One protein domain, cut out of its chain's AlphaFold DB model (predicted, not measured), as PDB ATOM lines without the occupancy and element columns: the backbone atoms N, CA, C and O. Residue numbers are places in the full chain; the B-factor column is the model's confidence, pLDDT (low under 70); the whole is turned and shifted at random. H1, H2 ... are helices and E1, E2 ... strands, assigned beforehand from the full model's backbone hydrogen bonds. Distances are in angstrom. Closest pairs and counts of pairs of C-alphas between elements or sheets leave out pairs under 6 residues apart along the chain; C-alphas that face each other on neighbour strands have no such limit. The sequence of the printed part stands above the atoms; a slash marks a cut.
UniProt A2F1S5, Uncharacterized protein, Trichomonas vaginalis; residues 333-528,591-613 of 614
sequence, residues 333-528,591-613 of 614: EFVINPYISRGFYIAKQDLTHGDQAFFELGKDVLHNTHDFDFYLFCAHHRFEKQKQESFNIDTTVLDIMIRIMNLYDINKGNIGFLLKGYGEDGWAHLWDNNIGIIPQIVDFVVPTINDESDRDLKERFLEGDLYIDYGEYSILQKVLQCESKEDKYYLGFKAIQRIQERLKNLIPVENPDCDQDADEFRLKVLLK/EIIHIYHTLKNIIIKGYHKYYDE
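AT A GLANCE: This is residues 333 to 528 and 591 to 613 of the 614 residues of an uncharacterized protein of Trichomonas vaginalis (UniProt A2F1S5). A single helix, H2, runs through the middle, between a small three-stranded sheet, E3 E5 E6, and a crossing helix, H6; a second long helix, H8, packs on H6 and on the last part of H2. The hairpin of E1 and E2 reaches away from this body as an arm, and residues 510 to 515 stick out as a loop. The 219 printed residues hold eight named helices and six named strands, in the order E1 E2 E3 E4 H1 H2 E5 H3 E6 H4 H5 H6 H7 H8, and the class is mixed. Both sheets are antiparallel; the whole is compact, with a radius of gyration of the C-alphas of 18.9 A and spans of 60 by 53 by 38 A.

IN THESE COORDINATES: E1, residues 333 to 337, begins at C-alpha 333 (22.384, -51.463, -11.957). E2, residues 343 to 349, is 19.1 A long. E3 is residues 356 to 360, E4 364 to 366, and H1 372 to 382. H2, residues 385 to 404, is 28.2 A long and begins at (18.462, -28.723, 19.120). E5 is residues 415 to 420, H3 426 to 430, E6 436 to 441, H4 453 to 463, and H5 475 to 481. H6, residues 485 to 506, measures 31.5 A. H7 is residues 518 to 528. H8, residues 591 to 611, measures 30.1 A and ends at (22.064, -12.405, 7.914).

HOW THE PARTS SIT: E1 and E2 form a hairpin, with N 335 and O 345 at 3.0 A. E5 is the inner strand between E3 and E6: N 359 and O 417 are 2.9 A apart, N 418 and O 438 2.8 A. E4 pairs with no named strand. H2 is on the sheet over E6, at a height of 9.5 A, and runs along the strands, at 13 degrees to E6 on the local plane. H1 only grazes the sheet, with residues 372 to 376. H3 is not on it. H6 touches H2 with residues 491 to 499 alone, about perpendicular at 74 degrees; the closest C-alphas, of Val 397 and Ala 495, are 4.8 A apart. H8 touches H6 at a steep tilt of 49 degrees, the closest C-alphas being those of Tyr 489 and Tyr 607, 5.0 A. H5 touches H2, closest at C-alphas 395 and 476, 6.2 A. H4 touches H8, closest at C-alphas 454 and 598, 7.1 A. H7 touches H8 at a shallow tilt of 22 degrees, opposite ways, closest at C-alphas 524 and 593, 6.7 A. Every O i to N i+4 pair is within hydrogen-bond range in H1, H2, H5, H6, H7 and H8; H4 has 6 of 7, and H3 has 0 of 1 but 2 of 2 O i to N i+3 pairs.

THE WHOLE: The two C-alphas farthest apart, of Tyr 339 and Glu 613, are 64.0 A apart. Residues 529 to 590 are not printed, and C-alphas 528 and 591 are 12.5 A apart across the cut. The links E6 to H4, H4 to H5 and H6 to H7 are long. Mean pLDDT of the printed part is 81.9; 39 residues are under 70, among them 423 to 434 and 466 to 473.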
ATOM      1  N   GLU A 333      21.807 -50.792 -10.800       94.81
ATOM      2  CA  GLU A 333      22.384 -51.463 -11.957       94.81
ATOM      3  C   GLU A 333      21.432 -51.393 -13.151       94.81
ATOM      4  O   GLU A 333      20.206 -51.367 -13.003       94.81
ATOM      5  N   PHE A 334      21.994 -51.346 -14.358       93.25
ATOM      6  CA  PHE A 334      21.208 -51.364 -15.591       93.25
ATOM      7  C   PHE A 334      21.328 -52.719 -16.262       93.25
ATOM      8  O   PHE A 334      22.418 -53.131 -16.653       93.25
ATOM      9  N   VAL A 335      20.194 -53.385 -16.452       90.25
ATOM     10  CA  VAL A 335      20.150 -54.691 -17.113       90.25
ATOM     11  C   VAL A 335      19.630 -54.502 -18.531       90.25
ATOM     12  O   VAL A 335      18.532 -53.980 -18.746       90.25
ATOM     13  N   ILE A 336      20.420 -54.938 -19.511       89.06
ATOM     14  CA  ILE A 336      20.029 -54.970 -20.921       89.06
ATOM     15  C   ILE A 336      19.655 -56.396 -21.280       89.06
ATOM     16  O   ILE A 336      20.526 -57.256 -21.335       89.06
ATOM     17  N   ASN A 337      18.393 -56.658 -21.597       85.12
ATOM     18  CA  ASN A 337      18.002 -57.942 -22.163       85.12
ATOM     19  C   ASN A 337      18.097 -57.876 -23.696       85.12
ATOM     20  O   ASN A 337      17.255 -57.241 -24.336       85.12
ATOM     21  N   PRO A 338      19.111 -58.515 -24.308       80.69
ATOM     22  CA  PRO A 338      19.371 -58.388 -25.735       80.69
ATOM     23  C   PRO A 338      18.460 -59.277 -26.591       80.69
ATOM     24  O   PRO A 338      18.486 -59.178 -27.819       80.69
ATOM     25  N   TYR A 339      17.677 -60.171 -25.981       76.19
ATOM     26  CA  TYR A 339      16.865 -61.162 -26.694       76.19
ATOM     27  C   TYR A 339      15.450 -60.674 -26.978       76.19
ATOM     28  O   TYR A 339      14.782 -61.191 -27.873       76.19
ATOM     29  N   ILE A 340      15.022 -59.633 -26.271       73.00
ATOM     30  CA  ILE A 340      13.749 -58.958 -26.484       73.00
ATOM     31  C   ILE A 340      14.011 -57.500 -26.828       73.00
ATOM     32  O   ILE A 340      14.859 -56.834 -26.233       73.00
ATOM     33  N   SER A 341      13.281 -56.964 -27.801       70.38
ATOM     34  CA  SER A 341      13.359 -55.525 -28.043       70.38
ATOM     35  C   SER A 341      12.888 -54.779 -26.795       70.38
ATOM     36  O   SER A 341      11.908 -55.199 -26.181       70.38
ATOM     37  N   ARG A 342      13.546 -53.662 -26.475       75.94
ATOM     38  CA  ARG A 342      13.263 -52.770 -25.334       75.94
ATOM     39  C   ARG A 342      13.440 -53.394 -23.963       75.94
ATOM     40  O   ARG A 342      12.942 -52.853 -22.982       75.94
ATOM     41  N   GLY A 343      14.208 -54.474 -23.895       81.12
ATOM     42  CA  GLY A 343      14.697 -55.021 -22.643       81.12
ATOM     43  C   GLY A 343      15.706 -54.088 -21.975       81.12
ATOM     44  O   GLY A 343      16.904 -54.323 -22.070       81.12
ATOM     45  N   PHE A 344      15.230 -53.019 -21.336       86.50
ATOM     46  CA  PHE A 344      16.023 -52.107 -20.513       86.50
ATOM     47  C   PHE A 344      15.393 -52.025 -19.122       86.50
ATOM     48  O   PHE A 344      14.230 -51.630 -18.988       86.50
ATOM     49  N   TYR A 345      16.163 -52.389 -18.101       86.62
ATOM     50  CA  TYR A 345      15.692 -52.493 -16.724       86.62
ATOM     51  C   TYR A 345      16.613 -51.753 -15.766       86.62
ATOM     52  O   TYR A 345      17.816 -51.629 -15.999       86.62
ATOM     53  N   ILE A 346      16.021 -51.302 -14.668       89.44
ATOM     54  CA  ILE A 346      16.675 -50.628 -13.557       89.44
ATOM     55  C   ILE A 346      16.583 -51.578 -12.362       89.44
ATOM     56  O   ILE A 346      15.492 -51.837 -11.859       89.44
ATOM     57  N   ALA A 347      17.710 -52.124 -11.923       92.00
ATOM     58  CA  ALA A 347      17.798 -52.950 -10.726       92.00
ATOM     59  C   ALA A 347      18.318 -52.086  -9.576       92.00
ATOM     60  O   ALA A 347      19.430 -51.583  -9.644       92.00
ATOM     61  N   LYS A 348      17.527 -51.890  -8.525       91.75
ATOM     62  CA  LYS A 348      17.907 -51.065  -7.372       91.75
ATOM     63  C   LYS A 348      18.207 -51.949  -6.181       91.75
ATOM     64  O   LYS A 348      17.356 -52.754  -5.813       91.75
ATOM     65  N   GLN A 349      19.362 -51.780  -5.566       92.31
ATOM     66  CA  GLN A 349      19.708 -52.508  -4.358       92.31
ATOM     67  C   GLN A 349      18.770 -52.120  -3.206       92.31
ATOM     68  O   GLN A 349      18.393 -50.955  -3.058       92.31
ATOM     69  N   ASP A 350      18.374 -53.104  -2.403       90.19
ATOM     70  CA  ASP A 350      17.624 -52.885  -1.174       90.19
ATOM     71  C   ASP A 350      18.467 -52.059  -0.203       90.19
ATOM     72  O   ASP A 350      19.630 -52.355   0.069       90.19
ATOM     73  N   LEU A 351      17.862 -50.998   0.318       89.38
ATOM     74  CA  LEU A 351      18.493 -50.122   1.293       89.38
ATOM     75  C   LEU A 351      18.545 -50.770   2.685       89.38
ATOM     76  O   LEU A 351      19.344 -50.349   3.517       89.38
ATOM     77  N   THR A 352      17.729 -51.797   2.940       86.25
ATOM     78  CA  THR A 352      17.752 -52.561   4.193       86.25
ATOM     79  C   THR A 352      18.787 -53.679   4.111       86.25
ATOM     80  O   THR A 352      18.565 -54.686   3.442       86.25
ATOM     81  N   HIS A 353      19.916 -53.508   4.798       78.81
ATOM     82  CA  HIS A 353      20.995 -54.493   4.860       78.81
ATOM     83  C   HIS A 353      21.825 -54.300   6.138       78.81
ATOM     84  O   HIS A 353      22.096 -53.170   6.550       78.81
ATOM     85  N   GLY A 354      22.246 -55.404   6.764       77.25
ATOM     86  CA  GLY A 354      23.078 -55.372   7.972       77.25
ATOM     87  C   GLY A 354      22.456 -54.558   9.115       77.25
ATOM     88  O   GLY A 354      21.370 -54.873   9.593       77.25
ATOM     89  N   ASP A 355      23.152 -53.505   9.554       77.62
ATOM     90  CA  ASP A 355      22.739 -52.607  10.642       77.62
ATOM     91  C   ASP A 355      21.840 -51.440  10.186       77.62
ATOM     92  O   ASP A 355      21.515 -50.549  10.984       77.62
ATOM     93  N   GLN A 356      21.448 -51.421   8.909       84.62
ATOM     94  CA  GLN A 356      20.673 -50.349   8.295       84.62
ATOM     95  C   GLN A 356      19.269 -50.826   7.942       84.62
ATOM     96  O   GLN A 356      19.086 -51.857   7.296       84.62
ATOM     97  N   ALA A 357      18.272 -50.028   8.317       86.88
ATOM     98  CA  ALA A 357      16.881 -50.277   7.966       86.88
ATOM     99  C   ALA A 357      16.291 -49.080   7.223       86.88
ATOM    100  O   ALA A 357      16.397 -47.941   7.683       86.88
ATOM    101  N   PHE A 358      15.667 -49.333   6.075       88.31
ATOM    102  CA  PHE A 358      14.959 -48.306   5.324       88.31
ATOM    103  C   PHE A 358      13.468 -48.310   5.662       88.31
ATOM    104  O   PHE A 358      12.796 -49.343   5.608       88.31
ATOM    105  N   PHE A 359      12.947 -47.130   5.989       86.69
ATOM    106  CA  PHE A 359      11.539 -46.922   6.295       86.69
ATOM    107  C   PHE A 359      10.934 -45.887   5.355       86.69
ATOM    108  O   PHE A 359      11.284 -44.706   5.390       86.69
ATOM    109  N   GLU A 360      10.014 -46.358   4.520       85.88
ATOM    110  CA  GLU A 360       9.193 -45.540   3.628       85.88
ATOM    111  C   GLU A 360       8.261 -44.626   4.433       85.88
ATOM    112  O   GLU A 360       7.723 -45.012   5.476       85.88
ATOM    113  N   LEU A 361       8.043 -43.407   3.938       82.50
ATOM    114  CA  LEU A 361       7.013 -42.520   4.478       82.50
ATOM    115  C   LEU A 361       5.613 -43.091   4.221       82.50
ATOM    116  O   LEU A 361       5.374 -43.698   3.180       82.50
ATOM    117  N   GLY A 362       4.682 -42.879   5.155       78.88
ATOM    118  CA  GLY A 362       3.340 -43.464   5.101       78.88
ATOM    119  C   GLY A 362       3.261 -44.940   5.486       78.88
ATOM    120  O   GLY A 362       2.165 -45.491   5.530       78.88
ATOM    121  N   LYS A 363       4.392 -45.594   5.773       80.75
ATOM    122  CA  LYS A 363       4.401 -46.972   6.263       80.75
ATOM    123  C   LYS A 363       3.909 -47.013   7.708       80.75
ATOM    124  O   LYS A 363       4.393 -46.253   8.548       80.75
ATOM    125  N   ASP A 364       2.987 -47.928   7.998       77.88
ATOM    126  CA  ASP A 364       2.509 -48.168   9.359       77.88
ATOM    127  C   ASP A 364       3.638 -48.705  10.242       77.88
ATOM    128  O   ASP A 364       4.305 -49.692   9.916       77.88
ATOM    129  N   VAL A 365       3.838 -48.046  11.380       71.00
ATOM    130  CA  VAL A 365       4.926 -48.349  12.321       71.00
ATOM    131  C   VAL A 365       4.410 -49.032  13.584       71.00
ATOM    132  O   VAL A 365       5.061 -49.919  14.134       71.00
ATOM    133  N   LEU A 366       3.217 -48.646  14.041       65.62
ATOM    134  CA  LEU A 366       2.549 -49.194  15.220       65.62
ATOM    135  C   LEU A 366       1.155 -49.656  14.820       65.62
ATOM    136  O   LEU A 366       0.432 -48.855  14.235       65.62
ATOM    137  N   HIS A 367       0.778 -50.893  15.181       59.81
ATOM    138  CA  HIS A 367      -0.522 -51.532  14.912       59.81
ATOM    139  C   HIS A 367      -1.694 -50.525  14.786       59.81
ATOM    140  O   HIS A 367      -2.366 -50.202  15.765       59.81
ATOM    141  N   ASN A 368      -1.910 -50.038  13.558       58.72
ATOM    142  CA  ASN A 368      -3.001 -49.189  13.073       58.72
ATOM    143  C   ASN A 368      -3.260 -47.841  13.783       58.72
ATOM    144  O   ASN A 368      -4.408 -47.395  13.790       58.72
ATOM    145  N   THR A 369      -2.267 -47.174  14.391       64.69
ATOM    146  CA  THR A 369      -2.522 -45.851  15.024       64.69
ATOM    147  C   THR A 369      -1.658 -44.692  14.538       64.69
ATOM    148  O   THR A 369      -2.145 -43.565  14.575       64.69
ATOM    149  N   HIS A 370      -0.421 -44.924  14.088       73.25
ATOM    150  CA  HIS A 370       0.474 -43.859  13.621       73.25
ATOM    151  C   HIS A 370       1.426 -44.382  12.537       73.25
ATOM    152  O   HIS A 370       1.964 -45.489  12.660       73.25
ATOM    153  N   ASP A 371       1.656 -43.559  11.518       81.44
ATOM    154  CA  ASP A 371       2.613 -43.812  10.444       81.44
ATOM    155  C   ASP A 371       4.009 -43.250  10.774       81.44
ATOM    156  O   ASP A 371       4.242 -42.575  11.789       81.44
ATOM    157  N   PHE A 372       4.983 -43.591   9.931       82.38
ATOM    158  CA  PHE A 372       6.375 -43.189  10.118       82.38
ATOM    159  C   PHE A 372       6.588 -41.669  10.030       82.38
ATOM    160  O   PHE A 372       7.446 -41.116  10.720       82.38
ATOM    161  N   ASP A 373       5.784 -40.959   9.243       82.69
ATOM    162  CA  ASP A 373       5.802 -39.500   9.162       82.69
ATOM    163  C   ASP A 373       5.342 -38.840  10.461       82.69
ATOM    164  O   ASP A 373       5.996 -37.898  10.920       82.69
ATOM    165  N   PHE A 374       4.303 -39.361  11.119       81.19
ATOM    166  CA  PHE A 374       3.933 -38.887  12.451       81.19
ATOM    167  C   PHE A 374       5.066 -39.077  13.470       81.19
ATOM    168  O   PHE A 374       5.324 -38.190  14.294       81.19
ATOM    169  N   TYR A 375       5.767 -40.213  13.406       80.50
ATOM    170  CA  TYR A 375       6.934 -40.465  14.250       80.50
ATOM    171  C   TYR A 375       8.031 -39.420  14.015       80.50
ATOM    172  O   TYR A 375       8.473 -38.766  14.963       80.50
ATOM    173  N   LEU A 376       8.431 -39.215  12.757       83.06
ATOM    174  CA  LEU A 376       9.463 -38.243  12.392       83.06
ATOM    175  C   LEU A 376       9.061 -36.810  12.740       83.06
ATOM    176  O   LEU A 376       9.899 -36.025  13.171       83.06
ATOM    177  N   PHE A 377       7.777 -36.477  12.627       83.44
ATOM    178  CA  PHE A 377       7.248 -35.200  13.086       83.44
ATOM    179  C   PHE A 377       7.436 -35.001  14.594       83.44
ATOM    180  O   PHE A 377       7.938 -33.964  15.031       83.44
ATOM    181  N   CYS A 378       7.079 -36.002  15.401       79.56
ATOM    182  CA  CYS A 378       7.314 -35.946  16.842       79.56
ATOM    183  C   CYS A 378       8.809 -35.846  17.157       79.56
ATOM    184  O   CYS A 378       9.197 -35.095  18.052       79.56
ATOM    185  N   ALA A 379       9.637 -36.580  16.416       76.69
ATOM    186  CA  ALA A 379      11.082 -36.578  16.554       76.69
ATOM    187  C   ALA A 379      11.680 -35.198  16.235       76.69
ATOM    188  O   ALA A 379      12.438 -34.666  17.038       76.69
ATOM    189  N   HIS A 380      11.248 -34.554  15.149       80.31
ATOM    190  CA  HIS A 380      11.660 -33.199  14.782       80.31
ATOM    191  C   HIS A 380      11.409 -32.179  15.904       80.31
ATOM    192  O   HIS A 380      12.245 -31.315  16.126       80.31
ATOM    193  N   HIS A 381      10.321 -32.296  16.671       80.12
ATOM    194  CA  HIS A 381      10.055 -31.385  17.796       80.12
ATOM    195  C   HIS A 381      10.673 -31.804  19.135       80.12
ATOM    196  O   HIS A 381      10.692 -31.005  20.071       80.12
ATOM    197  N   ARG A 382      11.125 -33.054  19.265       79.50
ATOM    198  CA  ARG A 382      11.640 -33.609  20.529       79.50
ATOM    199  C   ARG A 382      13.142 -33.848  20.529       79.50
ATOM    200  O   ARG A 382      13.708 -34.026  21.603       79.50
ATOM    201  N   PHE A 383      13.775 -33.881  19.360       78.81
ATOM    202  CA  PHE A 383      15.217 -34.006  19.250       78.81
ATOM    203  C   PHE A 383      15.925 -32.843  19.937       78.81
ATOM    204  O   PHE A 383      15.445 -31.712  19.974       78.81
ATOM    205  N   GLU A 384      17.113 -33.134  20.464       83.50
ATOM    206  CA  GLU A 384      18.030 -32.099  20.916       83.50
ATOM    207  C   GLU A 384      18.298 -31.111  19.775       83.50
ATOM    208  O   GLU A 384      18.435 -31.514  18.618       83.50
ATOM    209  N   LYS A 385      18.410 -29.819  20.102       84.88
ATOM    210  CA  LYS A 385      18.462 -28.723  19.120       84.88
ATOM    211  C   LYS A 385      19.463 -28.965  17.982       84.88
ATOM    212  O   LYS A 385      19.136 -28.744  16.824       84.88
ATOM    213  N   GLN A 386      20.661 -29.458  18.298       83.81
ATOM    214  CA  GLN A 386      21.694 -29.741  17.295       83.81
ATOM    215  C   GLN A 386      21.290 -30.873  16.333       83.81
ATOM    216  O   GLN A 386      21.539 -30.794  15.130       83.81
ATOM    217  N   LYS A 387      20.650 -31.927  16.851       83.00
ATOM    218  CA  LYS A 387      20.165 -33.058  16.051       83.00
ATOM    219  C   LYS A 387      18.955 -32.655  15.208       83.00
ATOM    220  O   LYS A 387      18.892 -33.022  14.038       83.00
ATOM    221  N   GLN A 388      18.046 -31.863  15.778       86.00
ATOM    222  CA  GLN A 388      16.927 -31.260  15.056       86.00
ATOM    223  C   GLN A 388      17.422 -30.402  13.887       86.00
ATOM    224  O   GLN A 388      16.964 -30.578  12.764       86.00
ATOM    225  N   GLU A 389      18.390 -29.515  14.126       88.81
ATOM    226  CA  GLU A 389      18.955 -28.658  13.082       88.81
ATOM    227  C   GLU A 389      19.592 -29.485  11.961       88.81
ATOM    228  O   GLU A 389      19.294 -29.263  10.789       88.81
ATOM    229  N   SER A 390      20.408 -30.494  12.296       88.81
ATOM    230  CA  SER A 390      20.992 -31.368  11.272       88.81
ATOM    231  C   SER A 390      19.927 -32.101  10.459       88.81
ATOM    232  O   SER A 390      20.053 -32.175   9.238       88.81
ATOM    233  N   PHE A 391      18.884 -32.612  11.117       87.94
ATOM    234  CA  PHE A 391      17.765 -33.287  10.465       87.94
ATOM    235  C   PHE A 391      16.997 -32.351   9.520       87.94
ATOM    236  O   PHE A 391      16.678 -32.736   8.393       87.94
ATOM    237  N   ASN A 392      16.748 -31.109   9.944       90.12
ATOM    238  CA  ASN A 392      16.105 -30.096   9.110       90.12
ATOM    239  C   ASN A 392      16.959 -29.793   7.880       90.12
ATOM    240  O   ASN A 392      16.437 -29.796   6.772       90.12
ATOM    241  N   ILE A 393      18.273 -29.620   8.057       92.56
ATOM    242  CA  ILE A 393      19.195 -29.389   6.942       92.56
ATOM    243  C   ILE A 393      19.181 -30.577   5.971       92.56
ATOM    244  O   ILE A 393      19.082 -30.355   4.769       92.56
ATOM    245  N   ASP A 394      19.245 -31.828   6.443       91.00
ATOM    246  CA  ASP A 394      19.190 -33.010   5.564       91.00
ATOM    247  C   ASP A 394      17.862 -33.111   4.800       91.00
ATOM    248  O   ASP A 394      17.841 -33.438   3.613       91.00
ATOM    249  N   THR A 395      16.757 -32.760   5.456       89.94
ATOM    250  CA  THR A 395      15.426 -32.700   4.842       89.94
ATOM    251  C   THR A 395      15.350 -31.591   3.783       89.94
ATOM    252  O   THR A 395      14.829 -31.808   2.691       89.94
ATOM    253  N   THR A 396      15.943 -30.421   4.038       92.06
ATOM    254  CA  THR A 396      16.053 -29.333   3.050       92.06
ATOM    255  C   THR A 396      16.989 -29.690   1.891       92.06
ATOM    256  O   THR A 396      16.730 -29.311   0.753       92.06
ATOM    257  N   VAL A 397      18.060 -30.450   2.140       94.12
ATOM    258  CA  VAL A 397      18.934 -30.980   1.082       94.12
ATOM    259  C   VAL A 397      18.142 -31.888   0.136       94.12
ATOM    260  O   VAL A 397      18.287 -31.761  -1.080       94.12
ATOM    261  N   LEU A 398      17.296 -32.771   0.680       91.75
ATOM    262  CA  LEU A 398      16.417 -33.635  -0.110       91.75
ATOM    263  C   LEU A 398      15.482 -32.810  -1.011       91.75
ATOM    264  O   LEU A 398      15.426 -33.054  -2.216       91.75
ATOM    265  N   ASP A 399      14.803 -31.805  -0.446       90.38
ATOM    266  CA  ASP A 399      13.915 -30.892  -1.182       90.38
ATOM    267  C   ASP A 399      14.640 -30.180  -2.333       90.38
ATOM    268  O   ASP A 399      14.192 -30.207  -3.482       90.38
ATOM    269  N   ILE A 400      15.806 -29.600  -2.051       92.75
ATOM    270  CA  ILE A 400      16.601 -28.900  -3.059       92.75
ATOM    271  C   ILE A 400      17.026 -29.859  -4.176       92.75
ATOM    272  O   ILE A 400      16.947 -29.493  -5.348       92.75
ATOM    273  N   MET A 401      17.422 -31.093  -3.853       93.81
ATOM    274  CA  MET A 401      17.800 -32.087  -4.862       93.81
ATOM    275  C   MET A 401      16.625 -32.528  -5.737       93.81
ATOM    276  O   MET A 401      16.801 -32.635  -6.950       93.81
ATOM    277  N   ILE A 402      15.430 -32.707  -5.165       90.88
ATOM    278  CA  ILE A 402      14.201 -32.978  -5.928       90.88
ATOM    279  C   ILE A 402      13.956 -31.869  -6.956       90.88
ATOM    280  O   ILE A 402      13.687 -32.156  -8.123       90.88
ATOM    281  N   ARG A 403      14.112 -30.602  -6.552       89.50
ATOM    282  CA  ARG A 403      13.913 -29.445  -7.437       89.50
ATOM    283  C   ARG A 403      15.001 -29.337  -8.504       89.50
ATOM    284  O   ARG A 403      14.663 -29.174  -9.670       89.50
ATOM    285  N   ILE A 404      16.280 -29.467  -8.131       92.38
ATOM    286  CA  ILE A 404      17.431 -29.442  -9.059       92.38
ATOM    287  C   ILE A 404      17.273 -30.490 -10.158       92.38
ATOM    288  O   ILE A 404      17.506 -30.209 -11.333       92.38
ATOM    289  N   MET A 405      16.871 -31.695  -9.767       92.31
ATOM    290  CA  MET A 405      16.674 -32.817 -10.675       92.31
ATOM    291  C   MET A 405      15.282 -32.806 -11.325       92.31
ATOM    292  O   MET A 405      15.003 -33.642 -12.175       92.31
ATOM    293  N   ASN A 406      14.411 -31.855 -10.973       88.25
ATOM    294  CA  ASN A 406      13.046 -31.738 -11.486       88.25
ATOM    295  C   ASN A 406      12.271 -33.070 -11.389       88.25
ATOM    296  O   ASN A 406      11.699 -33.539 -12.375       88.25
ATOM    297  N   LEU A 407      12.309 -33.699 -10.213       88.62
ATOM    298  CA  LEU A 407      11.652 -34.979  -9.951       88.62
ATOM    299  C   LEU A 407      10.190 -34.767  -9.540       88.62
ATOM    300  O   LEU A 407       9.870 -33.838  -8.803       88.62
ATOM    301  N   TYR A 408       9.319 -35.642 -10.029       83.44
ATOM    302  CA  TYR A 408       7.878 -35.670  -9.774       83.44
ATOM    303  C   TYR A 408       7.493 -37.036  -9.216       83.44
ATOM    304  O   TYR A 408       8.325 -37.930  -9.092       83.44
ATOM    305  N   ASP A 409       6.215 -37.184  -8.889       79.44
ATOM    306  CA  ASP A 409       5.660 -38.332  -8.181       79.44
ATOM    307  C   ASP A 409       6.388 -38.698  -6.874       79.44
ATOM    308  O   ASP A 409       6.514 -39.846  -6.474       79.44
ATOM    309  N   ILE A 410       6.881 -37.689  -6.172       82.94
ATOM    310  CA  ILE A 410       7.495 -37.808  -4.861       82.94
ATOM    311  C   ILE A 410       6.391 -37.951  -3.785       82.94
ATOM    312  O   ILE A 410       6.162 -37.054  -2.990       82.94
ATOM    313  N   ASN A 411       5.624 -39.042  -3.808       77.50
ATOM    314  CA  ASN A 411       4.534 -39.330  -2.857       77.50
ATOM    315  C   ASN A 411       5.007 -40.190  -1.659       77.50
ATOM    316  O   ASN A 411       6.172 -40.598  -1.571       77.50
ATOM    317  N   LYS A 412       4.090 -40.473  -0.714       76.69
ATOM    318  CA  LYS A 412       4.298 -41.493   0.334       76.69
ATOM    319  C   LYS A 412       4.565 -42.855  -0.333       76.69
ATOM    320  O   LYS A 412       3.747 -43.311  -1.122       76.69
ATOM    321  N   GLY A 413       5.690 -43.490  -0.002       76.44
ATOM    322  CA  GLY A 413       6.183 -44.721  -0.643       76.44
ATOM    323  C   GLY A 413       7.387 -44.508  -1.570       76.44
ATOM    324  O   GLY A 413       8.218 -45.403  -1.702       76.44
ATOM    325  N   ASN A 414       7.550 -43.301  -2.122       82.62
ATOM    326  CA  ASN A 414       8.642 -42.968  -3.046       82.62
ATOM    327  C   ASN A 414       9.825 -42.247  -2.367       82.62
ATOM    328  O   ASN A 414      10.915 -42.146  -2.937       82.62
ATOM    329  N   ILE A 415       9.649 -41.823  -1.110       85.94
ATOM    330  CA  ILE A 415      10.708 -41.367  -0.197       85.94
ATOM    331  C   ILE A 415      10.653 -42.184   1.092       85.94
ATOM    332  O   ILE A 415       9.579 -42.542   1.583       85.94
ATOM    333  N   GLY A 416      11.811 -42.373   1.710       88.12
ATOM    334  CA  GLY A 416      11.895 -42.765   3.107       88.12
ATOM    335  C   GLY A 416      13.166 -42.273   3.778       88.12
ATOM    336  O   GLY A 416      13.866 -41.388   3.279       88.12
ATOM    337  N   PHE A 417      13.477 -42.883   4.915       89.12
ATOM    338  CA  PHE A 417      14.702 -42.620   5.653       89.12
ATOM    339  C   PHE A 417      15.431 -43.921   5.960       89.12
ATOM    340  O   PHE A 417      14.835 -44.913   6.377       89.12
ATOM    341  N   LEU A 418      16.742 -43.887   5.760       89.88
ATOM    342  CA  LEU A 418      17.667 -44.919   6.188       89.88
ATOM    343  C   LEU A 418      18.054 -44.661   7.644       89.88
ATOM    344  O   LEU A 418      18.518 -43.570   7.983       89.88
ATOM    345  N   LEU A 419      17.868 -45.672   8.485       87.31
ATOM    346  CA  LEU A 419      18.159 -45.655   9.912       87.31
ATOM    347  C   LEU A 419      19.408 -46.504  10.149       87.31
ATOM    348  O   LEU A 419      19.339 -47.733  10.149       87.31
ATOM    349  N   LYS A 420      20.565 -45.849  10.291       83.06
ATOM    350  CA  LYS A 420      21.852 -46.519  10.530       83.06
ATOM    351  C   LYS A 420      22.042 -46.825  12.011       83.06
ATOM    352  O   LYS A 420      21.891 -45.924  12.839       83.06
ATOM    353  N   GLY A 421      22.417 -48.066  12.318       75.75
ATOM    354  CA  GLY A 421      22.530 -48.564  13.687       75.75
ATOM    355  C   GLY A 421      21.182 -48.961  14.292       75.75
ATOM    356  O   GLY A 421      21.047 -48.939  15.509       75.75
ATOM    357  N   TYR A 422      20.178 -49.270  13.459       71.50
ATOM    358  CA  TYR A 422      18.848 -49.678  13.927       71.50
ATOM    359  C   TYR A 422      18.866 -51.070  14.586       71.50
ATOM    360  O   TYR A 422      18.217 -51.240  15.613       71.50
ATOM    361  N   GLY A 423      19.667 -52.013  14.065       63.12
ATOM    362  CA  GLY A 423      20.044 -53.269  14.740       63.12
ATOM    363  C   GLY A 423      18.905 -54.138  15.316       63.12
ATOM    364  O   GLY A 423      17.729 -53.956  15.006       63.12
ATOM    365  N   GLU A 424      19.274 -55.116  16.157       52.66
ATOM    366  CA  GLU A 424      18.365 -56.083  16.816       52.66
ATOM    367  C   GLU A 424      17.447 -55.452  17.890       52.66
ATOM    368  O   GLU A 424      16.487 -56.084  18.335       52.66
ATOM    369  N   ASP A 425      17.698 -54.200  18.289       56.03
ATOM    370  CA  ASP A 425      17.055 -53.548  19.441       56.03
ATOM    371  C   ASP A 425      15.704 -52.866  19.123       56.03
ATOM    372  O   ASP A 425      14.963 -52.452  20.024       56.03
ATOM    373  N   GLY A 426      15.339 -52.779  17.841       62.59
ATOM    374  CA  GLY A 426      14.008 -52.375  17.379       62.59
ATOM    375  C   GLY A 426      13.612 -50.914  17.662       62.59
ATOM    376  O   GLY A 426      14.421 -50.037  17.951       62.59
ATOM    377  N   TRP A 427      12.308 -50.624  17.557       65.12
ATOM    378  CA  TRP A 427      11.744 -49.260  17.588       65.12
ATOM    379  C   TRP A 427      12.041 -48.437  18.847       65.12
ATOM    380  O   TRP A 427      12.032 -47.207  18.780       65.12
ATOM    381  N   ALA A 428      12.290 -49.082  19.989       62.66
ATOM    382  CA  ALA A 428      12.607 -48.381  21.233       62.66
ATOM    383  C   ALA A 428      13.910 -47.573  21.106       62.66
ATOM    384  O   ALA A 428      13.993 -46.461  21.622       62.66
ATOM    385  N   HIS A 429      14.866 -48.080  20.324       64.06
ATOM    386  CA  HIS A 429      16.194 -47.496  20.156       64.06
ATOM    387  C   HIS A 429      16.221 -46.282  19.207       64.06
ATOM    388  O   HIS A 429      17.201 -45.539  19.180       64.06
ATOM    389  N   LEU A 430      15.137 -46.022  18.463       64.31
ATOM    390  CA  LEU A 430      14.993 -44.802  17.654       64.31
ATOM    391  C   LEU A 430      14.836 -43.529  18.481       64.31
ATOM    392  O   LEU A 430      15.132 -42.437  17.984       64.31
ATOM    393  N   TRP A 431      14.390 -43.676  19.726       60.38
ATOM    394  CA  TRP A 431      14.344 -42.587  20.695       60.38
ATOM    395  C   TRP A 431      15.712 -42.324  21.327       60.38
ATOM    396  O   TRP A 431      15.956 -41.209  21.787       60.38
ATOM    397  N   ASP A 432      16.612 -43.310  21.300       60.47
ATOM    398  CA  ASP A 432      17.963 -43.179  21.824       60.47
ATOM    399  C   ASP A 432      18.864 -42.495  20.785       60.47
ATOM    400  O   ASP A 432      18.921 -42.834  19.602       60.47
ATOM    401  N   ASN A 433      19.552 -41.446  21.229       58.19
ATOM    402  CA  ASN A 433      20.024 -40.341  20.392       58.19
ATOM    403  C   ASN A 433      21.072 -40.668  19.302       58.19
ATOM    404  O   ASN A 433      21.422 -39.761  18.545       58.19
ATOM    405  N   ASN A 434      21.502 -41.920  19.131       63.78
ATOM    406  CA  ASN A 434      22.629 -42.301  18.270       63.78
ATOM    407  C   ASN A 434      22.261 -42.830  16.871       63.78
ATOM    408  O   ASN A 434      23.170 -43.078  16.081       63.78
ATOM    409  N   ILE A 435      20.975 -42.981  16.527       72.19
ATOM    410  CA  ILE A 435      20.592 -43.443  15.180       72.19
ATOM    411  C   ILE A 435      20.776 -42.324  14.150       72.19
ATOM    412  O   ILE A 435      20.216 -41.228  14.290       72.19
ATOM    413  N   GLY A 436      21.552 -42.618  13.105       79.12
ATOM    414  CA  GLY A 436      21.712 -41.748  11.944       79.12
ATOM    415  C   GLY A 436      20.499 -41.861  11.025       79.12
ATOM    416  O   GLY A 436      20.200 -42.954  10.551       79.12
ATOM    417  N   ILE A 437      19.817 -40.742  10.776       84.38
ATOM    418  CA  ILE A 437      18.624 -40.664   9.924       84.38
ATOM    419  C   ILE A 437      19.019 -39.986   8.616       84.38
ATOM    420  O   ILE A 437      19.378 -38.811   8.621       84.38
ATOM    421  N   ILE A 438      18.974 -40.723   7.507       88.25
ATOM    422  CA  ILE A 438      19.419 -40.223   6.201       88.25
ATOM    423  C   ILE A 438      18.252 -40.297   5.212       88.25
ATOM    424  O   ILE A 438      17.771 -41.400   4.951       88.25
ATOM    425  N   PRO A 439      17.793 -39.171   4.642       89.38
ATOM    426  CA  PRO A 439      16.724 -39.177   3.647       89.38
ATOM    427  C   PRO A 439      17.144 -39.909   2.367       89.38
ATOM    428  O   PRO A 439      18.288 -39.784   1.927       89.38
ATOM    429  N   GLN A 440      16.215 -40.652   1.764       92.00
ATOM    430  CA  GLN A 440      16.425 -41.415   0.531       92.00
ATOM    431  C   GLN A 440      15.217 -41.273  -0.401       92.00
ATOM    432  O   GLN A 440      14.080 -41.473   0.023       92.00
ATOM    433  N   ILE A 441      15.470 -40.981  -1.675       91.19
ATOM    434  CA  ILE A 441      14.493 -41.054  -2.762       91.19
ATOM    435  C   ILE A 441      14.600 -42.445  -3.369       91.19
ATOM    436  O   ILE A 441      15.649 -42.824  -3.896       91.19
ATOM    437  N   VAL A 442      13.517 -43.209  -3.294       87.94
ATOM    438  CA  VAL A 442      13.472 -44.544  -3.879       87.94
ATOM    439  C   VAL A 442      12.779 -44.548  -5.226       87.94
ATOM    440  O   VAL A 442      13.237 -45.309  -6.060       87.94
ATOM    441  N   ASP A 443      11.778 -43.715  -5.506       86.44
ATOM    442  CA  ASP A 443      11.153 -43.662  -6.839       86.44
ATOM    443  C   ASP A 443      10.691 -42.260  -7.231       86.44
ATOM    444  O   ASP A 443      10.619 -41.372  -6.381       86.44
ATOM    445  N   PHE A 444      10.463 -42.047  -8.530       88.19
ATOM    446  CA  PHE A 444      10.085 -40.751  -9.098       88.19
ATOM    447  C   PHE A 444       9.773 -40.830 -10.599       88.19
ATOM    448  O   PHE A 444      10.181 -41.744 -11.315       88.19
ATOM    449  N   VAL A 445       9.176 -39.752 -11.108       85.25
ATOM    450  CA  VAL A 445       9.011 -39.468 -12.539       85.25
ATOM    451  C   VAL A 445       9.874 -38.272 -12.949       85.25
ATOM    452  O   VAL A 445       9.950 -37.274 -12.237       85.25
ATOM    453  N   VAL A 446      10.491 -38.330 -14.138       87.19
ATOM    454  CA  VAL A 446      11.253 -37.204 -14.713       87.19
ATOM    455  C   VAL A 446      10.552 -36.642 -15.961       87.19
ATOM    456  O   VAL A 446      10.688 -37.213 -17.052       87.19
ATOM    457  N   PRO A 447       9.813 -35.523 -15.860       81.56
ATOM    458  CA  PRO A 447       9.192 -34.893 -17.015       81.56
ATOM    459  C   PRO A 447      10.169 -34.011 -17.801       81.56
ATOM    460  O   PRO A 447      11.323 -33.771 -17.435       81.56
ATOM    461  N   THR A 448       9.688 -33.517 -18.938       71.00
ATOM    462  CA  THR A 448      10.357 -32.464 -19.703       71.00
ATOM    463  C   THR A 448      10.058 -31.099 -19.105       71.00
ATOM    464  O   THR A 448       8.898 -30.792 -18.840       71.00
ATOM    465  N   ILE A 449      11.089 -30.273 -18.946       67.00
ATOM    466  CA  ILE A 449      10.933 -28.891 -18.491       67.00
ATOM    467  C   ILE A 449      10.226 -28.057 -19.568       67.00
ATOM    468  O   ILE A 449      10.594 -28.123 -20.745       67.00
ATOM    469  N   ASN A 450       9.239 -27.263 -19.138       61.34
ATOM    470  CA  ASN A 450       8.665 -26.157 -19.907       61.34
ATOM    471  C   ASN A 450       9.428 -24.855 -19.595       61.34
ATOM    472  O   ASN A 450       9.902 -24.663 -18.477       61.34
ATOM    473  N   ASP A 451       9.504 -23.937 -20.559       54.16
ATOM    474  CA  ASP A 451      10.358 -22.737 -20.493       54.16
ATOM    475  C   ASP A 451       9.950 -21.683 -19.420       54.16
ATOM    476  O   ASP A 451      10.667 -20.707 -19.224       54.16
ATOM    477  N   GLU A 452       8.855 -21.861 -18.665       61.69
ATOM    478  CA  GLU A 452       8.357 -20.911 -17.637       61.69
ATOM    479  C   GLU A 452       8.993 -21.075 -16.227       61.69
ATOM    480  O   GLU A 452       8.542 -20.481 -15.249       61.69
ATOM    481  N   SER A 453      10.063 -21.869 -16.112       63.00
ATOM    482  CA  SER A 453      10.524 -22.484 -14.850       63.00
ATOM    483  C   SER A 453      11.092 -21.568 -13.743       63.00
ATOM    484  O   SER A 453      10.932 -21.884 -12.566       63.00
ATOM    485  N   ASP A 454      11.734 -20.433 -14.045       65.88
ATOM    486  CA  ASP A 454      12.548 -19.726 -13.029       65.88
ATOM    487  C   ASP A 454      11.735 -19.049 -11.905       65.88
ATOM    488  O   ASP A 454      12.148 -19.049 -10.743       65.88
ATOM    489  N   ARG A 455      10.582 -18.442 -12.229       68.69
ATOM    490  CA  ARG A 455       9.722 -17.793 -11.216       68.69
ATOM    491  C   ARG A 455       9.042 -18.835 -10.334       68.69
ATOM    492  O   ARG A 455       9.012 -18.684  -9.115       68.69
ATOM    493  N   ASP A 456       8.565 -19.887 -10.978       78.31
ATOM    494  CA  ASP A 456       7.880 -21.015 -10.370       78.31
ATOM    495  C   ASP A 456       8.802 -21.739  -9.369       78.31
ATOM    496  O   ASP A 456       8.438 -21.927  -8.215       78.31
ATOM    497  N   LEU A 457      10.073 -21.988  -9.712       78.19
ATOM    498  CA  LEU A 457      11.058 -22.573  -8.783       78.19
ATOM    499  C   LEU A 457      11.217 -21.789  -7.469       78.19
ATOM    500  O   LEU A 457      11.344 -22.388  -6.397       78.19
ATOM    501  N   LYS A 458      11.214 -20.452  -7.542       80.81
ATOM    502  CA  LYS A 458      11.335 -19.581  -6.364       80.81
ATOM    503  C   LYS A 458      10.105 -19.670  -5.466       80.81
ATOM    504  O   LYS A 458      10.255 -19.741  -4.245       80.81
ATOM    505  N   GLU A 459       8.920 -19.589  -6.063       84.25
ATOM    506  CA  GLU A 459       7.645 -19.664  -5.346       84.25
ATOM    507  C   GLU A 459       7.531 -21.023  -4.657       84.25
ATOM    508  O   GLU A 459       7.417 -21.069  -3.433       84.25
ATOM    509  N   ARG A 460       7.784 -22.108  -5.394       81.56
ATOM    510  CA  ARG A 460       7.743 -23.467  -4.850       81.56
ATOM    511  C   ARG A 460       8.717 -23.685  -3.678       81.56
ATOM    512  O   ARG A 460       8.334 -24.332  -2.709       81.56
ATOM    513  N   PHE A 461       9.952 -23.155  -3.721       85.94
ATOM    514  CA  PHE A 461      10.896 -23.256  -2.587       85.94
ATOM    515  C   PHE A 461      10.358 -22.545  -1.340       85.94
ATOM    516  O   PHE A 461      10.370 -23.099  -0.244       85.94
ATOM    517  N   LEU A 462       9.855 -21.316  -1.500       85.00
ATOM    518  CA  LEU A 462       9.309 -20.542  -0.382       85.00
ATOM    519  C   LEU A 462       8.009 -21.136   0.166       85.00
ATOM    520  O   LEU A 462       7.711 -20.955   1.348       85.00
ATOM    521  N   GLU A 463       7.253 -21.833  -0.669       80.56
ATOM    522  CA  GLU A 463       6.023 -22.534  -0.308       80.56
ATOM    523  C   GLU A 463       6.284 -23.935   0.254       80.56
ATOM    524  O   GLU A 463       5.365 -24.553   0.786       80.56
ATOM    525  N   GLY A 464       7.521 -24.443   0.174       73.75
ATOM    526  CA  GLY A 464       7.838 -25.822   0.545       73.75
ATOM    527  C   GLY A 464       7.037 -26.852  -0.258       73.75
ATOM    528  O   GLY A 464       6.828 -27.961   0.225       73.75
ATOM    529  N   ASP A 465       6.545 -26.477  -1.446       72.88
ATOM    530  CA  ASP A 465       5.725 -27.338  -2.296       72.88
ATOM    531  C   ASP A 465       6.625 -28.183  -3.203       72.88
ATOM    532  O   ASP A 465       7.515 -27.664  -3.890       72.88
ATOM    533  N   LEU A 466       6.396 -29.491  -3.173       61.03
ATOM    534  CA  LEU A 466       7.154 -30.525  -3.867       61.03
ATOM    535  C   LEU A 466       6.364 -31.173  -5.020       61.03
ATOM    536  O   LEU A 466       6.856 -32.135  -5.595       61.03
ATOM    537  N   TYR A 467       5.212 -30.618  -5.422       58.84
ATOM    538  CA  TYR A 467       4.390 -31.063  -6.565       58.84
ATOM    539  C   TYR A 467       3.634 -32.394  -6.396       58.84
ATOM    540  O   TYR A 467       3.306 -33.030  -7.398       58.84
ATOM    541  N   ILE A 468       3.354 -32.845  -5.165       55.28
ATOM    542  CA  ILE A 468       2.619 -34.094  -4.879       55.28
ATOM    543  C   ILE A 468       1.813 -33.989  -3.572       55.28
ATOM    544  O   ILE A 468       2.188 -33.258  -2.659       55.28
ATOM    545  N   ASP A 469       0.712 -34.741  -3.484       53.84
ATOM    546  CA  ASP A 469      -0.106 -34.931  -2.282       53.84
ATOM    547  C   ASP A 469       0.627 -35.775  -1.220       53.84
ATOM    548  O   ASP A 469       0.737 -36.998  -1.314       53.84
ATOM    549  N   TYR A 470       1.160 -35.104  -0.201       59.75
ATOM    550  CA  TYR A 470       1.820 -35.741   0.937       59.75
ATOM    551  C   TYR A 470       0.891 -35.949   2.150       59.75
ATOM    552  O   TYR A 470       1.303 -36.568   3.138       59.75
ATOM    553  N   GLY A 471      -0.336 -35.419   2.110       59.59
ATOM    554  CA  GLY A 471      -1.178 -35.220   3.292       59.59
ATOM    555  C   GLY A 471      -0.590 -34.230   4.320       59.59
ATOM    556  O   GLY A 471       0.582 -33.869   4.284       59.59
ATOM    557  N   GLU A 472      -1.400 -33.810   5.297       60.28
ATOM    558  CA  GLU A 472      -1.059 -32.755   6.282       60.28
ATOM    559  C   GLU A 472       0.118 -33.091   7.233       60.28
ATOM    560  O   GLU A 472       0.589 -32.230   7.984       60.28
ATOM    561  N   TYR A 473       0.607 -34.337   7.239       64.88
ATOM    562  CA  TYR A 473       1.586 -34.828   8.219       64.88
ATOM    563  C   TYR A 473       3.003 -35.057   7.681       64.88
ATOM    564  O   TYR A 473       3.875 -35.410   8.476       64.88
ATOM    565  N   SER A 474       3.285 -34.774   6.404       74.25
ATOM    566  CA  SER A 474       4.627 -34.982   5.845       74.25
ATOM    567  C   SER A 474       5.703 -34.116   6.487       74.25
ATOM    568  O   SER A 474       5.574 -32.900   6.636       74.25
ATOM    569  N   ILE A 475       6.813 -34.767   6.837       76.94
ATOM    570  CA  ILE A 475       7.937 -34.123   7.507       76.94
ATOM    571  C   ILE A 475       8.630 -33.076   6.629       76.94
ATOM    572  O   ILE A 475       9.000 -32.021   7.134       76.94
ATOM    573  N   LEU A 476       8.733 -33.318   5.317       77.50
ATOM    574  CA  LEU A 476       9.287 -32.360   4.351       77.50
ATOM    575  C   LEU A 476       8.458 -31.078   4.316       77.50
ATOM    576  O   LEU A 476       8.991 -29.980   4.476       77.50
ATOM    577  N   GLN A 477       7.141 -31.245   4.170       76.81
ATOM    578  CA  GLN A 477       6.200 -30.136   4.133       76.81
ATOM    579  C   GLN A 477       6.281 -29.324   5.425       76.81
ATOM    580  O   GLN A 477       6.354 -28.102   5.378       76.81
ATOM    581  N   LYS A 478       6.341 -29.981   6.583       79.31
ATOM    582  CA  LYS A 478       6.412 -29.294   7.877       79.31
ATOM    583  C   LYS A 478       7.727 -28.555   8.105       79.31
ATOM    584  O   LYS A 478       7.681 -27.402   8.527       79.31
ATOM    585  N   VAL A 479       8.864 -29.180   7.785       82.12
ATOM    586  CA  VAL A 479      10.193 -28.552   7.901       82.12
ATOM    587  C   VAL A 479      10.300 -27.304   7.029       82.12
ATOM    588  O   VAL A 479      11.045 -26.405   7.380       82.12
ATOM    589  N   LEU A 480       9.586 -27.211   5.904       81.38
ATOM    590  CA  LEU A 480       9.685 -26.039   5.031       81.38
ATOM    591  C   LEU A 480       8.523 -25.060   5.168       81.38
ATOM    592  O   LEU A 480       8.746 -23.862   5.056       81.38
ATOM    593  N   GLN A 481       7.284 -25.496   5.388       82.25
ATOM    594  CA  GLN A 481       6.121 -24.601   5.408       82.25
ATOM    595  C   GLN A 481       5.979 -23.818   6.707       82.25
ATOM    596  O   GLN A 481       5.583 -22.653   6.655       82.25
ATOM    597  N   CYS A 482       6.309 -24.432   7.844       79.00
ATOM    598  CA  CYS A 482       6.164 -23.803   9.155       79.00
ATOM    599  C   CYS A 482       7.270 -22.786   9.464       79.00
ATOM    600  O   CYS A 482       7.091 -21.947  10.346       79.00
ATOM    601  N   GLU A 483       8.385 -22.846   8.740       87.25
ATOM    602  CA  GLU A 483       9.538 -21.983   8.968       87.25
ATOM    603  C   GLU A 483       9.296 -20.557   8.471       87.25
ATOM    604  O   GLU A 483       8.602 -20.310   7.472       87.25
ATOM    605  N   SER A 484       9.907 -19.590   9.155       91.31
ATOM    606  CA  SER A 484       9.893 -18.209   8.690       91.31
ATOM    607  C   SER A 484      10.652 -18.088   7.359       91.31
ATOM    608  O   SER A 484      11.450 -18.946   6.985       91.31
ATOM    609  N   LYS A 485      10.432 -17.003   6.604       91.69
ATOM    610  CA  LYS A 485      11.202 -16.778   5.364       91.69
ATOM    611  C   LYS A 485      12.709 -16.744   5.626       91.69
ATOM    612  O   LYS A 485      13.472 -17.240   4.806       91.69
ATOM    613  N   GLU A 486      13.105 -16.152   6.743       93.94
ATOM    614  CA  GLU A 486      14.490 -16.053   7.194       93.94
ATOM    615  C   GLU A 486      15.082 -17.443   7.481       93.94
ATOM    616  O   GLU A 486      16.131 -17.786   6.931       93.94
ATOM    617  N   ASP A 487      14.366 -18.283   8.231       92.31
ATOM    618  CA  ASP A 487      14.789 -19.654   8.547       92.31
ATOM    619  C   ASP A 487      14.888 -20.531   7.291       92.31
ATOM    620  O   ASP A 487      15.844 -21.291   7.135       92.31
ATOM    621  N   LYS A 488      13.970 -20.380   6.326       92.81
ATOM    622  CA  LYS A 488      14.060 -21.097   5.040       92.81
ATOM    623  C   LYS A 488      15.339 -20.749   4.282       92.81
ATOM    624  O   LYS A 488      15.982 -21.640   3.731       92.81
ATOM    625  N   TYR A 489      15.737 -19.475   4.254       95.25
ATOM    626  CA  TYR A 489      17.000 -19.076   3.626       95.25
ATOM    627  C   TYR A 489      18.218 -19.591   4.395       95.25
ATOM    628  O   TYR A 489      19.185 -20.013   3.761       95.25
ATOM    629  N   TYR A 490      18.160 -19.625   5.727       95.56
ATOM    630  CA  TYR A 490      19.193 -20.239   6.561       95.56
ATOM    631  C   TYR A 490      19.374 -21.733   6.260       95.56
ATOM    632  O   TYR A 490      20.472 -22.172   5.902       95.56
ATOM    633  N   LEU A 491      18.289 -22.509   6.337       94.94
ATOM    634  CA  LEU A 491      18.289 -23.943   6.051       94.94
ATOM    635  C   LEU A 491      18.728 -24.220   4.613       94.94
ATOM    636  O   LEU A 491      19.578 -25.081   4.381       94.94
ATOM    637  N   GLY A 492      18.217 -23.447   3.651       95.44
ATOM    638  CA  GLY A 492      18.612 -23.539   2.250       95.44
ATOM    639  C   GLY A 492      20.105 -23.286   2.055       95.44
ATOM    640  O   GLY A 492      20.770 -24.039   1.347       95.44
ATOM    641  N   PHE A 493      20.665 -22.265   2.708       96.56
ATOM    642  CA  PHE A 493      22.089 -21.949   2.614       96.56
ATOM    643  C   PHE A 493      22.954 -23.092   3.155       96.56
ATOM    644  O   PHE A 493      23.889 -23.536   2.484       96.56
ATOM    645  N   LYS A 494      22.599 -23.641   4.323       97.06
ATOM    646  CA  LYS A 494      23.268 -24.820   4.895       97.06
ATOM    647  C   LYS A 494      23.144 -26.053   4.002       97.06
ATOM    648  O   LYS A 494      24.108 -26.804   3.853       97.06
ATOM    649  N   ALA A 495      21.988 -26.250   3.379       96.00
ATOM    650  CA  ALA A 495      21.761 -27.351   2.457       96.00
ATOM    651  C   ALA A 495      22.621 -27.231   1.185       96.00
ATOM    652  O   ALA A 495      23.273 -28.201   0.796       96.00
ATOM    653  N   ILE A 496      22.716 -26.036   0.591       96.44
ATOM    654  CA  ILE A 496      23.622 -25.765  -0.537       96.44
ATOM    655  C   ILE A 496      25.078 -26.043  -0.147       96.44
ATOM    656  O   ILE A 496      25.775 -26.724  -0.894       96.44
ATOM    657  N   GLN A 497      25.529 -25.616   1.039       95.56
ATOM    658  CA  GLN A 497      26.882 -25.926   1.521       95.56
ATOM    659  C   GLN A 497      27.144 -27.440   1.588       95.56
ATOM    660  O   GLN A 497      28.193 -27.902   1.136       95.56
ATOM    661  N   ARG A 498      26.182 -28.234   2.083       95.00
ATOM    662  CA  ARG A 498      26.301 -29.704   2.102       95.00
ATOM    663  C   ARG A 498      26.354 -30.302   0.695       95.00
ATOM    664  O   ARG A 498      27.134 -31.223   0.459       95.00
ATOM    665  N   ILE A 499      25.560 -29.796  -0.249       95.38
ATOM    666  CA  ILE A 499      25.592 -30.239  -1.655       95.38
ATOM    667  C   ILE A 499      26.958 -29.929  -2.283       95.38
ATOM    668  O   ILE A 499      27.555 -30.797  -2.921       95.38
ATOM    669  N   GLN A 500      27.491 -28.729  -2.051       94.56
ATOM    670  CA  GLN A 500      28.815 -28.312  -2.519       94.56
ATOM    671  C   GLN A 500      29.934 -29.187  -1.943       94.56
ATOM    672  O   GLN A 500      30.851 -29.575  -2.669       94.56
ATOM    673  N   GLU A 501      29.853 -29.545  -0.662       93.56
ATOM    674  CA  GLU A 501      30.800 -30.459  -0.023       93.56
ATOM    675  C   GLU A 501      30.737 -31.868  -0.634       93.56
ATOM    676  O   GLU A 501      31.775 -32.441  -0.971       93.56
ATOM    677  N   ARG A 502      29.530 -32.404  -0.874       93.75
ATOM    678  CA  ARG A 502      29.356 -33.694  -1.566       93.75
ATOM    679  C   ARG A 502      29.962 -33.658  -2.970       93.75
ATOM    680  O   ARG A 502      30.743 -34.539  -3.318       93.75
ATOM    681  N   LEU A 503      29.691 -32.607  -3.745       94.12
ATOM    682  CA  LEU A 503      30.297 -32.400  -5.067       94.12
ATOM    683  C   LEU A 503      31.826 -32.321  -5.001       94.12
ATOM    684  O   LEU A 503      32.516 -32.856  -5.871       94.12
ATOM    685  N   LYS A 504      32.367 -31.673  -3.962       91.88
ATOM    686  CA  LYS A 504      33.811 -31.565  -3.751       91.88
ATOM    687  C   LYS A 504      34.464 -32.932  -3.550       91.88
ATOM    688  O   LYS A 504      35.542 -33.158  -4.100       91.88
ATOM    689  N   ASN A 505      33.807 -33.807  -2.793       91.44
ATOM    690  CA  ASN A 505      34.282 -35.158  -2.502       91.44
ATOM    691  C   ASN A 505      34.156 -36.094  -3.713       91.44
ATOM    692  O   ASN A 505      35.025 -36.935  -3.917       91.44
ATOM    693  N   LEU A 506      33.111 -35.927  -4.529       91.94
ATOM    694  CA  LEU A 506      32.885 -36.746  -5.723       91.94
ATOM    695  C   LEU A 506      33.857 -36.425  -6.864       91.94
ATOM    696  O   LEU A 506      34.365 -37.335  -7.511       91.94
ATOM    697  N   ILE A 507      34.117 -35.140  -7.119       90.00
ATOM    698  CA  ILE A 507      34.979 -34.687  -8.218       90.00
ATOM    699  C   ILE A 507      36.070 -33.787  -7.637       90.00
ATOM    700  O   ILE A 507      35.885 -32.570  -7.647       90.00
ATOM    701  N   PRO A 508      37.183 -34.320  -7.094       80.06
ATOM    702  CA  PRO A 508      38.294 -33.505  -6.609       80.06
ATOM    703  C   PRO A 508      38.954 -32.751  -7.776       80.06
ATOM    704  O   PRO A 508      39.151 -33.300  -8.854       80.06
ATOM    705  N   VAL A 509      39.296 -31.477  -7.569       74.94
ATOM    706  CA  VAL A 509      39.966 -30.637  -8.578       74.94
ATOM    707  C   VAL A 509      41.279 -30.151  -7.979       74.94
ATOM    708  O   VAL A 509      41.265 -29.583  -6.886       74.94
ATOM    709  N   GLU A 510      42.392 -30.388  -8.680       60.00
ATOM    710  CA  GLU A 510      43.757 -30.136  -8.185       60.00
ATOM    711  C   GLU A 510      44.203 -28.662  -8.251       60.00
ATOM    712  O   GLU A 510      45.234 -28.328  -7.684       60.00
ATOM    713  N   ASN A 511      43.424 -27.756  -8.854       54.22
ATOM    714  CA  ASN A 511      43.674 -26.309  -8.796       54.22
ATOM    715  C   ASN A 511      42.351 -25.523  -8.808       54.22
ATOM    716  O   ASN A 511      41.684 -25.475  -9.845       54.22
ATOM    717  N   PRO A 512      41.938 -24.924  -7.678       53.03
ATOM    718  CA  PRO A 512      40.750 -24.091  -7.596       53.03
ATOM    719  C   PRO A 512      41.128 -22.643  -7.925       53.03
ATOM    720  O   PRO A 512      41.172 -21.796  -7.036       53.03
ATOM    721  N   ASP A 513      41.439 -22.344  -9.184       49.84
ATOM    722  CA  ASP A 513      41.585 -20.943  -9.579       49.84
ATOM    723  C   ASP A 513      40.190 -20.286  -9.612       49.84
ATOM    724  O   ASP A 513      39.455 -20.400 -10.587       49.84
ATOM    725  N   CYS A 514      39.880 -19.597  -8.507       46.25
ATOM    726  CA  CYS A 514      38.813 -18.614  -8.269       46.25
ATOM    727  C   CYS A 514      37.341 -19.098  -8.153       46.25
ATOM    728  O   CYS A 514      36.745 -19.602  -9.097       46.25
ATOM    729  N   ASP A 515      36.792 -18.872  -6.950       57.50
ATOM    730  CA  ASP A 515      35.459 -18.380  -6.543       57.50
ATOM    731  C   ASP A 515      34.144 -18.785  -7.252       57.50
ATOM    732  O   ASP A 515      33.975 -18.738  -8.464       57.50
ATOM    733  N   GLN A 516      33.153 -19.076  -6.395       53.59
ATOM    734  CA  GLN A 516      31.689 -19.134  -6.591       53.59
ATOM    735  C   GLN A 516      31.082 -20.136  -7.597       53.59
ATOM    736  O   GLN A 516      29.958 -20.574  -7.344       53.59
ATOM    737  N   ASP A 517      31.816 -20.587  -8.620       73.50
ATOM    738  CA  ASP A 517      31.297 -21.505  -9.658       73.50
ATOM    739  C   ASP A 517      32.030 -22.859  -9.732       73.50
ATOM    740  O   ASP A 517      31.755 -23.703 -10.592       73.50
ATOM    741  N   ALA A 518      32.964 -23.114  -8.812       85.44
ATOM    742  CA  ALA A 518      33.700 -24.378  -8.761       85.44
ATOM    743  C   ALA A 518      32.777 -25.594  -8.546       85.44
ATOM    744  O   ALA A 518      33.065 -26.692  -9.025       85.44
ATOM    745  N   ASP A 519      31.673 -25.414  -7.827       89.62
ATOM    746  CA  ASP A 519      30.643 -26.425  -7.601       89.62
ATOM    747  C   ASP A 519      29.794 -26.684  -8.853       89.62
ATOM    748  O   ASP A 519      29.555 -27.839  -9.192       89.62
ATOM    749  N   GLU A 520      29.411 -25.643  -9.597       92.50
ATOM    750  CA  GLU A 520      28.720 -25.778 -10.888       92.50
ATOM    751  C   GLU A 520      29.577 -26.513 -11.913       92.50
ATOM    752  O   GLU A 520      29.089 -27.392 -12.630       92.50
ATOM    753  N   PHE A 521      30.875 -26.206 -11.953       91.81
ATOM    754  CA  PHE A 521      31.822 -26.947 -12.772       91.81
ATOM    755  C   PHE A 521      31.877 -28.425 -12.363       91.81
ATOM    756  O   PHE A 521      31.764 -29.296 -13.228       91.81
ATOM    757  N   ARG A 522      31.995 -28.728 -11.062       93.56
ATOM    758  CA  ARG A 522      31.999 -30.114 -10.556       93.56
ATOM    759  C   ARG A 522      30.707 -30.847 -10.898       93.56
ATOM    760  O   ARG A 522      30.774 -31.974 -11.381       93.56
ATOM    761  N   LEU A 523      29.552 -30.201 -10.726       95.69
ATOM    762  CA  LEU A 523      28.257 -30.760 -11.107       95.69
ATOM    763  C   LEU A 523      28.213 -31.044 -12.612       95.69
ATOM    764  O   LEU A 523      27.861 -32.145 -13.018       95.69
ATOM    765  N   LYS A 524      28.647 -30.102 -13.455       95.62
ATOM    766  CA  LYS A 524      28.715 -30.293 -14.909       95.62
ATOM    767  C   LYS A 524      29.615 -31.462 -15.307       95.62
ATOM    768  O   LYS A 524      29.258 -32.215 -16.212       95.62
ATOM    769  N   VAL A 525      30.769 -31.614 -14.656       95.38
ATOM    770  CA  VAL A 525      31.686 -32.740 -14.885       95.38
ATOM    771  C   VAL A 525      31.033 -34.059 -14.473       95.38
ATOM    772  O   VAL A 525      31.027 -34.986 -15.278       95.38
ATOM    773  N   LEU A 526      30.423 -34.122 -13.284       96.56
ATOM    774  CA  LEU A 526      29.712 -35.305 -12.794       96.56
ATOM    775  C   LEU A 526      28.572 -35.714 -13.737       96.56
ATOM    776  O   LEU A 526      28.502 -36.866 -14.160       96.56
ATOM    777  N   LEU A 527      27.706 -34.766 -14.111       97.75
ATOM    778  CA  LEU A 527      26.581 -35.010 -15.017       97.75
ATOM    779  C   LEU A 527      27.069 -35.520 -16.373       97.75
ATOM    780  O   LEU A 527      26.537 -36.499 -16.890       97.75
ATOM    781  N   LYS A 528      28.114 -34.898 -16.933       97.00
ATOM    782  CA  LYS A 528      28.710 -35.348 -18.192       97.00
ATOM    783  C   LYS A 528      29.271 -36.762 -18.065       97.00
ATOM    784  O   LYS A 528      28.973 -37.595 -18.913       97.00
ATOM    785  N   GLU A 591      19.590 -28.603 -18.244       92.00
ATOM    786  CA  GLU A 591      18.426 -28.268 -17.421       92.00
ATOM    787  C   GLU A 591      18.777 -28.344 -15.921       92.00
ATOM    788  O   GLU A 591      18.579 -27.366 -15.207       92.00
ATOM    789  N   ILE A 592      19.407 -29.436 -15.466       94.50
ATOM    790  CA  ILE A 592      19.853 -29.605 -14.070       94.50
ATOM    791  C   ILE A 592      20.832 -28.502 -13.643       94.50
ATOM    792  O   ILE A 592      20.686 -27.923 -12.568       94.50
ATOM    793  N   ILE A 593      21.829 -28.187 -14.480       94.56
ATOM    794  CA  ILE A 593      22.818 -27.135 -14.179       94.56
ATOM    795  C   ILE A 593      22.133 -25.773 -14.048       94.56
ATOM    796  O   ILE A 593      22.423 -25.033 -13.110       94.56
ATOM    797  N   HIS A 594      21.221 -25.454 -14.970       91.62
ATOM    798  CA  HIS A 594      20.462 -24.204 -14.944       91.62
ATOM    799  C   HIS A 594      19.636 -24.082 -13.659       91.62
ATOM    800  O   HIS A 594      19.733 -23.070 -12.968       91.62
ATOM    801  N   ILE A 595      18.893 -25.130 -13.284       91.62
ATOM    802  CA  ILE A 595      18.095 -25.119 -12.051       91.62
ATOM    803  C   ILE A 595      18.992 -24.973 -10.818       91.62
ATOM    804  O   ILE A 595      18.680 -24.179  -9.929       91.62
ATOM    805  N   TYR A 596      20.110 -25.703 -10.766       94.38
ATOM    806  CA  TYR A 596      21.062 -25.600  -9.663       94.38
ATOM    807  C   TYR A 596      21.595 -24.176  -9.505       94.38
ATOM    808  O   TYR A 596      21.520 -23.620  -8.410       94.38
ATOM    809  N   HIS A 597      22.057 -23.562 -10.596       92.81
ATOM    810  CA  HIS A 597      22.529 -22.178 -10.611       92.81
ATOM    811  C   HIS A 597      21.448 -21.204 -10.115       92.81
ATOM    812  O   HIS A 597      21.697 -20.375  -9.234       92.81
ATOM    813  N   THR A 598      20.224 -21.328 -10.639       91.56
ATOM    814  CA  THR A 598      19.087 -20.480 -10.265       91.56
ATOM    815  C   THR A 598      18.752 -20.608  -8.777       91.56
ATOM    816  O   THR A 598      18.715 -19.596  -8.071       91.56
ATOM    817  N   LEU A 599      18.564 -21.831  -8.268       92.56
ATOM    818  CA  LEU A 599      18.235 -22.070  -6.858       92.56
ATOM    819  C   LEU A 599      19.367 -21.635  -5.924       92.56
ATOM    820  O   LEU A 599      19.105 -20.909  -4.964       92.56
ATOM    821  N   LYS A 600      20.622 -22.001  -6.231       94.69
ATOM    822  CA  LYS A 600      21.814 -21.597  -5.467       94.69
ATOM    823  C   LYS A 600      21.849 -20.081  -5.285       94.69
ATOM    824  O   LYS A 600      21.931 -19.588  -4.161       94.69
ATOM    825  N   ASN A 601      21.717 -19.330  -6.377       93.12
ATOM    826  CA  ASN A 601      21.784 -17.871  -6.344       93.12
ATOM    827  C   ASN A 601      20.627 -17.231  -5.577       93.12
ATOM    828  O   ASN A 601      20.833 -16.237  -4.880       93.12
ATOM    829  N   ILE A 602      19.412 -17.771  -5.702       93.31
ATOM    830  CA  ILE A 602      18.247 -17.284  -4.954       93.31
ATOM    831  C   ILE A 602      18.458 -17.484  -3.452       93.31
ATOM    832  O   ILE A 602      18.210 -16.560  -2.675       93.31
ATOM    833  N   ILE A 603      18.922 -18.669  -3.056       94.81
ATOM    834  CA  ILE A 603      19.142 -19.041  -1.659       94.81
ATOM    835  C   ILE A 603      20.254 -18.190  -1.039       94.81
ATOM    836  O   ILE A 603      20.031 -17.573  -0.002       94.81
ATOM    837  N   ILE A 604      21.414 -18.092  -1.698       94.50
ATOM    838  CA  ILE A 604      22.567 -17.326  -1.202       94.50
ATOM    839  C   ILE A 604      22.219 -15.838  -1.062       94.50
ATOM    840  O   ILE A 604      22.473 -15.237  -0.021       94.50
ATOM    841  N   LYS A 605      21.577 -15.233  -2.072       93.88
ATOM    842  CA  LYS A 605      21.155 -13.821  -1.998       93.88
ATOM    843  C   LYS A 605      20.139 -13.581  -0.888       93.88
ATOM    844  O   LYS A 605      20.193 -12.550  -0.227       93.88
ATOM    845  N   GLY A 606      19.194 -14.504  -0.712       94.38
ATOM    846  CA  GLY A 606      18.215 -14.415   0.363       94.38
ATOM    847  C   GLY A 606      18.867 -14.523   1.736       94.38
ATOM    848  O   GLY A 606      18.578 -13.695   2.587       94.38
ATOM    849  N   TYR A 607      19.795 -15.463   1.921       95.19
ATOM    850  CA  TYR A 607      20.561 -15.605   3.157       95.19
ATOM    851  C   TYR A 607      21.288 -14.307   3.527       95.19
ATOM    852  O   TYR A 607      21.029 -13.752   4.589       95.19
ATOM    853  N   HIS A 608      22.106 -13.760   2.624       94.50
ATOM    854  CA  HIS A 608      22.862 -12.536   2.904       94.50
ATOM    855  C   HIS A 608      21.954 -11.331   3.183       94.50
ATOM    856  O   HIS A 608      22.265 -10.505   4.032       94.50
ATOM    857  N   LYS A 609      20.782 -11.259   2.541       94.62
ATOM    858  CA  LYS A 609      19.796 -10.213   2.834       94.62
ATOM    859  C   LYS A 609      19.303 -10.245   4.291       94.62
ATOM    860  O   LYS A 609      18.976  -9.197   4.829       94.62
ATOM    861  N   TYR A 610      19.174 -11.425   4.896       92.06
ATOM    862  CA  TYR A 610      18.684 -11.557   6.272       92.06
ATOM    863  C   TYR A 610      19.809 -11.590   7.315       92.06
ATOM    864  O   TYR A 610      19.578 -11.158   8.435       92.06
ATOM    865  N   TYR A 611      21.004 -12.071   6.953       88.75
ATOM    866  CA  TYR A 611      22.064 -12.405   7.914       88.75
ATOM    867  C   TYR A 611      23.389 -11.640   7.733       88.75
ATOM    868  O   TYR A 611      24.236 -11.719   8.620       88.75
ATOM    869  N   ASP A 612      23.577 -10.897   6.633       82.56
ATOM    870  CA  ASP A 612      24.785 -10.083   6.388       82.56
ATOM    871  C   ASP A 612      24.505  -8.565   6.379       82.56
ATOM    872  O   ASP A 612      25.446  -7.774   6.327       82.56
ATOM    873  N   GLU A 613      23.235  -8.136   6.400       59.72
ATOM    874  CA  GLU A 613      22.835  -6.713   6.456       59.72
ATOM    875  C   GLU A 613      22.634  -6.174   7.900       59.72
ATOM    876  O   GLU A 613      22.077  -5.086   8.071       59.72
TER     877      GLU A 613